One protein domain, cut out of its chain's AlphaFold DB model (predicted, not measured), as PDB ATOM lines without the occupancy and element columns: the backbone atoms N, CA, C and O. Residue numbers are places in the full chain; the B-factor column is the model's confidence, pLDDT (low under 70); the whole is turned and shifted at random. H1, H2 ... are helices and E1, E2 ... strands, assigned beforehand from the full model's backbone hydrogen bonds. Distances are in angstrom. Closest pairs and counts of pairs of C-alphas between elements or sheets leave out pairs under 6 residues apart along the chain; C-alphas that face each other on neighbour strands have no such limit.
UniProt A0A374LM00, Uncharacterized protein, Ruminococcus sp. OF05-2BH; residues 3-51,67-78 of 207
ATOM      1  N   ARG A   3     193.825 282.330 365.406       76.75
ATOM      2  CA  ARG A   3     193.454 280.937 365.695       76.75
ATOM      3  C   ARG A   3     192.519 280.399 364.629       76.75
ATOM      4  O   ARG A   3     191.567 281.079 364.258       76.75
ATOM      5  N   MET A   4     192.786 279.182 364.171       77.19
ATOM      6  CA  MET A   4     191.888 278.402 363.330       77.19
ATOM      7  C   MET A   4     191.209 277.337 364.189       77.19
ATOM      8  O   MET A   4     191.862 276.446 364.725       77.19
ATOM      9  N   ILE A   5     189.892 277.432 364.310       76.12
ATOM     10  CA  ILE A   5     189.036 276.447 364.957       76.12
ATOM     11  C   ILE A   5     188.507 275.499 363.881       76.12
ATOM     12  O   ILE A   5     187.873 275.930 362.916       76.12
ATOM     13  N   ILE A   6     188.768 274.211 364.051       77.25
ATOM     14  CA  ILE A   6     188.334 273.126 363.175       77.25
ATOM     15  C   ILE A   6     187.173 272.430 363.874       77.25
ATOM     16  O   ILE A   6     187.345 271.836 364.939       77.25
ATOM     17  N   VAL A   7     185.986 272.517 363.291       69.38
ATOM     18  CA  VAL A   7     184.768 271.917 363.839       69.38
ATOM     19  C   VAL A   7     184.580 270.548 363.213       69.38
ATOM     20  O   VAL A   7     184.573 270.412 361.991       69.38
ATOM     21  N   THR A   8     184.403 269.534 364.048       70.44
ATOM     22  CA  THR A   8     184.216 268.143 363.621       70.44
ATOM     23  C   THR A   8     183.017 267.541 364.343       70.44
ATOM     24  O   THR A   8     182.522 268.107 365.319       70.44
ATOM     25  N   ALA A   9     182.575 266.358 363.917       65.38
ATOM     26  CA  ALA A   9     181.491 265.644 364.591       65.38
ATOM     27  C   ALA A   9     181.805 265.243 366.053       65.38
ATOM     28  O   ALA A   9     180.876 264.975 366.812       65.38
ATOM     29  N   LEU A  10     183.083 265.196 366.458       55.84
ATOM     30  CA  LEU A  10     183.497 264.821 367.821       55.84
ATOM     31  C   LEU A  10     183.826 266.019 368.720       55.84
ATOM     32  O   LEU A  10     183.968 265.849 369.929       55.84
ATOM     33  N   GLY A  11     183.958 267.217 368.153       57.62
ATOM     34  CA  GLY A  11     184.345 268.410 368.897       57.62
ATOM     35  C   GLY A  11     185.160 269.398 368.070       57.62
ATOM     36  O   GLY A  11     185.356 269.226 366.862       57.62
ATOM     37  N   ASN A  12     185.630 270.440 368.750       66.88
ATOM     38  CA  ASN A  12     186.393 271.527 368.151       66.88
ATOM     39  C   ASN A  12     187.884 271.356 368.445       66.88
ATOM     40  O   ASN A  12     188.270 271.157 369.595       66.88
ATOM     41  N   TYR A  13     188.712 271.508 367.419       68.69
ATOM     42  CA  TYR A  13     190.169 271.533 367.524       68.69
ATOM     43  C   TYR A  13     190.673 272.941 367.230       68.69
ATOM     44  O   TYR A  13     190.060 273.661 366.444       68.69
ATOM     45  N   VAL A  14     191.776 273.349 367.854       72.00
ATOM     46  CA  VAL A  14     192.327 274.699 367.697       72.00
ATOM     47  C   VAL A  14     193.762 274.607 367.205       72.00
ATOM     48  O   VAL A  14     194.578 273.915 367.806       72.00
ATOM     49  N   VAL A  15     194.062 275.337 366.135       73.12
ATOM     50  CA  VAL A  15     195.413 275.520 365.604       73.12
ATOM     51  C   VAL A  15     195.782 276.992 365.715       73.12
ATOM     52  O   VAL A  15     195.022 277.880 365.318       73.12
ATOM     53  N   GLU A  16     196.946 277.257 366.290       77.19
ATOM     54  CA  GLU A  16     197.477 278.606 366.425       77.19
ATOM     55  C   GLU A  16     198.198 279.019 365.140       77.19
ATOM     56  O   GLU A  16     199.039 278.290 364.622       77.19
ATOM     57  N   MET A  17     197.848 280.192 364.614       74.56
ATOM     58  CA  MET A  17     198.436 280.762 363.406       74.56
ATOM     59  C   MET A  17     199.144 282.068 363.764       74.56
ATOM     60  O   MET A  17     198.524 283.023 364.254       74.56
ATOM     61  N   VAL A  18     200.450 282.112 363.523       80.12
ATOM     62  CA  VAL A  18     201.293 283.277 363.806       80.12
ATOM     63  C   VAL A  18     201.757 283.867 362.474       80.12
ATOM     64  O   VAL A  18     202.566 283.242 361.792       80.12
ATOM     65  N   PRO A  19     201.242 285.044 362.073       78.88
ATOM     66  CA  PRO A  19     201.721 285.729 360.880       78.88
ATOM     67  C   PRO A  19     203.193 286.125 361.030       78.88
ATOM     68  O   PRO A  19     203.610 286.566 362.096       78.88
ATOM     69  N   GLU A  20     203.963 286.041 359.945       77.00
ATOM     70  CA  GLU A  20     205.378 286.454 359.934       77.00
ATOM     71  C   GLU A  20     205.566 287.974 360.082       77.00
ATOM     72  O   GLU A  20     206.639 288.444 360.458       77.00
ATOM     73  N   LYS A  21     204.526 288.751 359.760       78.31
ATOM     74  CA  LYS A  21     204.519 290.215 359.811       78.31
ATOM     75  C   LYS A  21     203.625 290.709 360.940       78.31
ATOM     76  O   LYS A  21     202.567 290.140 361.191       78.31
ATOM     77  N   GLU A  22     204.027 291.821 361.548       70.38
ATOM     78  CA  GLU A  22     203.281 292.497 362.618       70.38
ATOM     79  C   GLU A  22     201.913 293.020 362.131       70.38
ATOM     80  O   GLU A  22     200.906 292.898 362.831       70.38
ATOM     81  N   GLU A  23     201.848 293.490 360.880       77.38
ATOM     82  CA  GLU A  23     200.615 293.900 360.194       77.38
ATOM     83  C   GLU A  23     200.435 293.118 358.878       77.38
ATOM     84  O   GLU A  23     200.836 293.586 357.808       77.38
ATOM     85  N   PRO A  24     199.871 291.900 358.926       78.75
ATOM     86  CA  PRO A  24     199.649 291.096 357.732       78.75
ATOM     87  C   PRO A  24     198.461 291.632 356.926       78.75
ATOM     88  O   PRO A  24     197.421 292.018 357.467       78.75
ATOM     89  N   THR A  25     198.592 291.613 355.605       84.94
ATOM     90  CA  THR A  25     197.496 291.933 354.684       84.94
ATOM     91  C   THR A  25     196.459 290.805 354.636       84.94
ATOM     92  O   THR A  25     196.731 289.663 355.012       84.94
ATOM     93  N   ALA A  26     195.251 291.100 354.144       80.81
ATOM     94  CA  ALA A  26     194.191 290.096 354.012       80.81
ATOM     95  C   ALA A  26     194.610 288.898 353.135       80.81
ATOM     96  O   ALA A  26     194.279 287.759 353.459       80.81
ATOM     97  N   ASP A  27     195.383 289.148 352.074       81.56
ATOM     98  CA  ASP A  27     195.886 288.107 351.172       81.56
ATOM     99  C   ASP A  27     196.927 287.207 351.855       81.56
ATOM    100  O   ASP A  27     196.919 285.991 351.670       81.56
ATOM    101  N   GLU A  28     197.793 287.779 352.698       81.38
ATOM    102  CA  GLU A  28     198.777 287.024 353.485       81.38
ATOM    103  C   GLU A  28     198.102 286.150 354.548       81.38
ATOM    104  O   GLU A  28     198.467 284.988 354.717       81.38
ATOM    105  N   LEU A  29     197.068 286.674 355.215       80.06
ATOM    106  CA  LEU A  29     196.262 285.905 356.166       80.06
ATOM    107  C   LEU A  29     195.499 284.767 355.482       80.06
ATOM    108  O   LEU A  29     195.427 283.663 356.020       80.06
ATOM    109  N   MET A  30     194.950 285.020 354.291       81.94
ATOM    110  CA  MET A  30     194.271 283.998 353.496       81.94
ATOM    111  C   MET A  30     195.241 282.899 353.058       81.94
ATOM    112  O   MET A  30     194.918 281.718 353.160       81.94
ATOM    113  N   LYS A  31     196.446 283.268 352.613       85.25
ATOM    114  CA  LYS A  31     197.490 282.309 352.242       85.25
ATOM    115  C   LYS A  31     197.875 281.416 353.427       85.25
ATOM    116  O   LYS A  31     197.832 280.197 353.293       85.25
ATOM    117  N   MET A  32     198.154 282.014 354.584       82.69
ATOM    118  CA  MET A  32     198.475 281.294 355.822       82.69
ATOM    119  C   MET A  32     197.349 280.336 356.240       82.69
ATOM    120  O   MET A  32     197.608 279.199 356.631       82.69
ATOM    121  N   PHE A  33     196.087 280.763 356.118       81.19
ATOM    122  CA  PHE A  33     194.934 279.900 356.372       81.19
ATOM    123  C   PHE A  33     194.890 278.698 355.421       81.19
ATOM    124  O   PHE A  33     194.680 277.576 355.873       81.19
ATOM    125  N   LEU A  34     195.089 278.913 354.117       82.69
ATOM    126  CA  LEU A  34     195.051 277.841 353.120       82.69
ATOM    127  C   LEU A  34     196.184 276.825 353.311       82.69
ATOM    128  O   LEU A  34     195.942 275.630 353.168       82.69
ATOM    129  N   GLU A  35     197.384 277.291 353.660       83.62
ATOM    130  CA  GLU A  35     198.529 276.433 353.989       83.62
ATOM    131  C   GLU A  35     198.234 275.598 355.240       83.62
ATOM    132  O   GLU A  35     198.254 274.371 355.181       83.62
ATOM    133  N   THR A  36     197.806 276.247 356.328       77.00
ATOM    134  CA  THR A  36     197.452 275.551 357.574       77.00
ATOM    135  C   THR A  36     196.313 274.555 357.340       77.00
ATOM    136  O   THR A  36     196.355 273.432 357.825       77.00
ATOM    137  N   LYS A  37     195.293 274.915 356.555       79.19
ATOM    138  CA  LYS A  37     194.200 274.004 356.196       79.19
ATOM    139  C   LYS A  37     194.710 272.769 355.441       79.19
ATOM    140  O   LYS A  37     194.269 271.662 355.745       79.19
ATOM    141  N   ALA A  38     195.615 272.940 354.477       80.44
ATOM    142  CA  ALA A  38     196.194 271.825 353.732       80.44
ATOM    143  C   ALA A  38     197.006 270.888 354.647       80.44
ATOM    144  O   ALA A  38     196.938 269.665 354.499       80.44
ATOM    145  N   ASP A  39     197.701 271.440 355.640       73.81
ATOM    146  CA  ASP A  39     198.409 270.664 356.662       73.81
ATOM    147  C   ASP A  39     197.432 269.853 357.543       73.81
ATOM    148  O   ASP A  39     197.676 268.672 357.810       73.81
ATOM    149  N   VAL A  40     196.257 270.419 357.880       71.69
ATOM    150  CA  VAL A  40     195.161 269.695 358.573       71.69
ATOM    151  C   VAL A  40     194.683 268.512 357.765       71.69
ATOM    152  O   VAL A  40     194.609 267.395 358.276       71.69
ATOM    153  N   GLU A  41     194.324 268.759 356.513       70.62
ATOM    154  CA  GLU A  41     193.704 267.753 355.657       70.62
ATOM    155  C   GLU A  41     194.703 266.660 355.247       70.62
ATOM    156  O   GLU A  41     194.310 265.516 355.017       70.62
ATOM    157  N   SER A  42     195.999 266.981 355.205       69.00
ATOM    158  CA  SER A  42     197.070 266.012 354.942       69.00
ATOM    159  C   SER A  42     197.491 265.200 356.174       69.00
ATOM    160  O   SER A  42     198.196 264.199 356.025       69.00
ATOM    161  N   GLY A  43     197.019 265.565 357.373       58.25
ATOM    162  CA  GLY A  43     197.346 264.877 358.624       58.25
ATOM    163  C   GLY A  43     198.745 265.198 359.161       58.25
ATOM    164  O   GLY A  43     199.275 264.438 359.973       58.25
ATOM    165  N   CYS A  44     199.344 266.304 358.720       52.44
ATOM    166  CA  CYS A  44     200.652 266.767 359.164       52.44
ATOM    167  C   CYS A  44     200.494 267.798 360.287       52.44
ATOM    168  O   CYS A  44     200.516 268.989 360.006       52.44
ATOM    169  N   PHE A  45     200.404 267.379 361.559       53.00
ATOM    170  CA  PHE A  45     200.620 268.328 362.664       53.00
ATOM    171  C   PHE A  45     201.465 267.819 363.827       53.00
ATOM    172  O   PHE A  45     201.106 266.889 364.548       53.00
ATOM    173  N   MET A  46     202.630 268.468 363.929       43.62
ATOM    174  CA  MET A  46     203.083 269.395 364.979       43.62
ATOM    175  C   MET A  46     202.529 269.193 366.396       43.62
ATOM    176  O   MET A  46     201.337 269.319 366.667       43.62
ATOM    177  N   GLU A  47     203.481 268.943 367.294       38.25
ATOM    178  CA  GLU A  47     203.363 268.840 368.745       38.25
ATOM    179  C   GLU A  47     202.569 270.007 369.346       38.25
ATOM    180  O   GLU A  47     202.868 271.168 369.074       38.25
ATOM    181  N   GLY A  48     201.602 269.712 370.224       41.03
ATOM    182  CA  GLY A  48     201.109 270.759 371.116       41.03
ATOM    183  C   GLY A  48     199.721 270.635 371.724       41.03
ATOM    184  O   GLY A  48     199.425 271.470 372.569       41.03
ATOM    185  N   TRP A  49     198.874 269.655 371.385       42.50
ATOM    186  CA  TRP A  49     197.532 269.595 371.988       42.50
ATOM    187  C   TRP A  49     197.059 268.187 372.358       42.50
ATOM    188  O   TRP A  49     197.047 267.268 371.544       42.50
ATOM    189  N   THR A  50     196.601 268.061 373.604       38.41
ATOM    190  CA  THR A  50     195.628 267.061 374.064       38.41
ATOM    191  C   THR A  50     194.342 267.790 374.474       38.41
ATOM    192  O   THR A  50     194.401 268.972 374.822       38.41
ATOM    193  N   PRO A  51     193.175 267.122 374.408       37.75
ATOM    194  CA  PRO A  51     191.899 267.695 374.818       37.75
ATOM    195  C   PRO A  51     191.956 268.036 376.306       37.75
ATOM    196  O   PRO A  51     192.660 267.373 377.063       37.75
ATOM    197  N   GLY A  67     188.286 258.922 359.086       53.44
ATOM    198  CA  GLY A  67     186.845 258.840 359.323       53.44
ATOM    199  C   GLY A  67     186.265 260.016 360.109       53.44
ATOM    200  O   GLY A  67     185.097 259.950 360.479       53.44
ATOM    201  N   LEU A  68     187.047 261.064 360.389       61.53
ATOM    202  CA  LEU A  68     186.537 262.269 361.036       61.53
ATOM    203  C   LEU A  68     186.158 263.301 359.967       61.53
ATOM    204  O   LEU A  68     187.019 263.796 359.241       61.53
ATOM    205  N   GLU A  69     184.871 263.619 359.858       66.31
ATOM    206  CA  GLU A  69     184.398 264.648 358.933       66.31
ATOM    207  C   GLU A  69     184.637 266.041 359.528       66.31
ATOM    208  O   GLU A  69     184.207 266.341 360.648       66.31
ATOM    209  N   ILE A  70     185.342 266.891 358.776       73.06
ATOM    210  CA  ILE A  70     185.500 268.307 359.106       73.06
ATOM    211  C   ILE A  70     184.257 269.038 358.607       73.06
ATOM    212  O   ILE A  70     183.985 269.082 357.411       73.06
ATOM    213  N   LEU A  71     183.504 269.610 359.541       73.94
ATOM    214  CA  LEU A  71     182.228 270.266 359.280       73.94
ATOM    215  C   LEU A  71     182.413 271.743 358.919       73.94
ATOM    216  O   LEU A  71     181.682 272.273 358.086       73.94
ATOM    217  N   ALA A  72     183.376 272.419 359.553       73.75
ATOM    218  CA  ALA A  72     183.663 273.827 359.299       73.75
ATOM    219  C   ALA A  72     185.066 274.236 359.768       73.75
ATOM    220  O   ALA A  72     185.644 273.624 360.667       73.75
ATOM    221  N   TYR A  73     185.557 275.340 359.203       75.44
ATOM    222  CA  TYR A  73     186.710 276.084 359.703       75.44
ATOM    223  C   TYR A  73     186.266 277.487 360.109       75.44
ATOM    224  O   TYR A  73     185.517 278.140 359.380       75.44
ATOM    225  N   HIS A  74     186.754 277.966 361.246       76.94
ATOM    226  CA  HIS A  74     186.531 279.325 361.720       76.94
ATOM    227  C   HIS A  74     187.865 279.961 362.097       76.94
ATOM    228  O   HIS A  74     188.638 279.362 362.836       76.94
ATOM    229  N   VAL A  75     188.142 281.165 361.600       78.25
ATOM    230  CA  VAL A  75     189.365 281.900 361.938       78.25
ATOM    231  C   VAL A  75     189.005 283.141 362.734       78.25
ATOM    232  O   VAL A  75     188.219 283.967 362.273       78.25
ATOM    233  N   GLU A  76     189.630 283.296 363.896       76.38
ATOM    234  CA  GLU A  76     189.488 284.479 364.740       76.38
ATOM    235  C   GLU A  76     190.845 285.124 365.042       76.38
ATOM    236  O   GLU A  76     191.872 284.455 365.199       76.38
ATOM    237  N   ARG A  77     190.856 286.460 365.125       77.81
ATOM    238  CA  ARG A  77     192.016 287.212 365.610       77.81
ATOM    239  C   ARG A  77     192.004 287.178 367.134       77.81
ATOM    240  O   ARG A  77     191.072 287.680 367.757       77.81
ATOM    241  N   ARG A  78     193.080 286.672 367.732       70.38
ATOM    242  CA  ARG A  78     193.357 286.875 369.153       70.38
ATOM    243  C   ARG A  78     193.971 288.256 369.327       70.38
ATOM    244  O   ARG A  78     195.080 288.520 368.859       70.38
TER     245      ARG A  78
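AT A GLANCE: This is residues 3 to 51 and 67 to 78 of the 207 residues of an uncharacterized protein of Ruminococcus sp. OF05-2BH (UniProt A0A374LM00). A small antiparallel sheet of three strands, in the order E2 E1 E3, has one helix, H1, packed slantwise over one of its faces, so two layers. Residues 21 to 27, of which 26 and 27 belong to H1, stick out from this body, and a stretch with no named element, residues 43 to 51, leads from H1 to a cut. The printed part has 61 residues, with one named helix and three named strands in the order E1, E2, H1, E3, and its class is mixed, helices and strands. It is only just compact, close to loose, with a radius of gyration of the C-alphas of 12.1 A, and elongated, spanning 36 by 21 by 21 A.

IN THESE COORDINATES: Find C-alpha 3 at (193.454, 280.937, 365.695), where E1 begins; it covers residues 3 to 8 and is 15.9 A long. Beside it, E2 covers residues 11 to 17, 19.5 A. Look to residues 70 to 77 for E3, the longest strand by residues, 21.0 A, which ends at C-alpha 77 at (192.016, 287.212, 365.610). Then find C-alpha 26 at (194.191, 290.096, 354.012); from there H1 runs 24.3 A to residue 42.

HOW THE PARTS SIT: Start at E1, the inner strand; E2 and E3 are the edge strands. E1 and E2 form a hairpin, antiparallel at 157 degrees, where you find N 6 and O 13 at 2.8 A, within hydrogen-bond range. E1 and E3 are antiparallel at 161 degrees, with N 5 and O 74 at 2.7 A, also within hydrogen-bond range. The sheet is only just strongly twisted, its C-alphas lying up to 4.1 A off the best plane. H1 is on the sheet at a height over the sheet of 9.4 A. It lies over E1, where 5 of its C-alphas fall, and only just not over E2, where 2 fall. On the local plane its line and that of E1 stand at 41 degrees, slantwise to the strands. The closest C-alphas of H1 and E2 are those of Met 32 and Met 17, 7.6 A apart; those of H1 and E1 are Phe 33 and Met 4, 7.7 A. H1 and E3 are near each other, with 8 pairs of C-alphas within 10 A. In H1 every O i to N i+4 pair is within hydrogen-bond range.

THE WHOLE: The two C-alphas farthest apart are those of Glu 23 and Gly 67, 37.7 A. Residues 52 to 66 are not printed, and C-alphas 51 and 67 are 18.5 A apart across the cut, which lies in the link from H1 to E3. The link from E1 to E2 is tight and that from E2 to H1 is short. The mean pLDDT of the printed part is 70.3; look for values under 70 at residue 7, residues 9 to 13, residues 42 to 51 and residues 67 to 69.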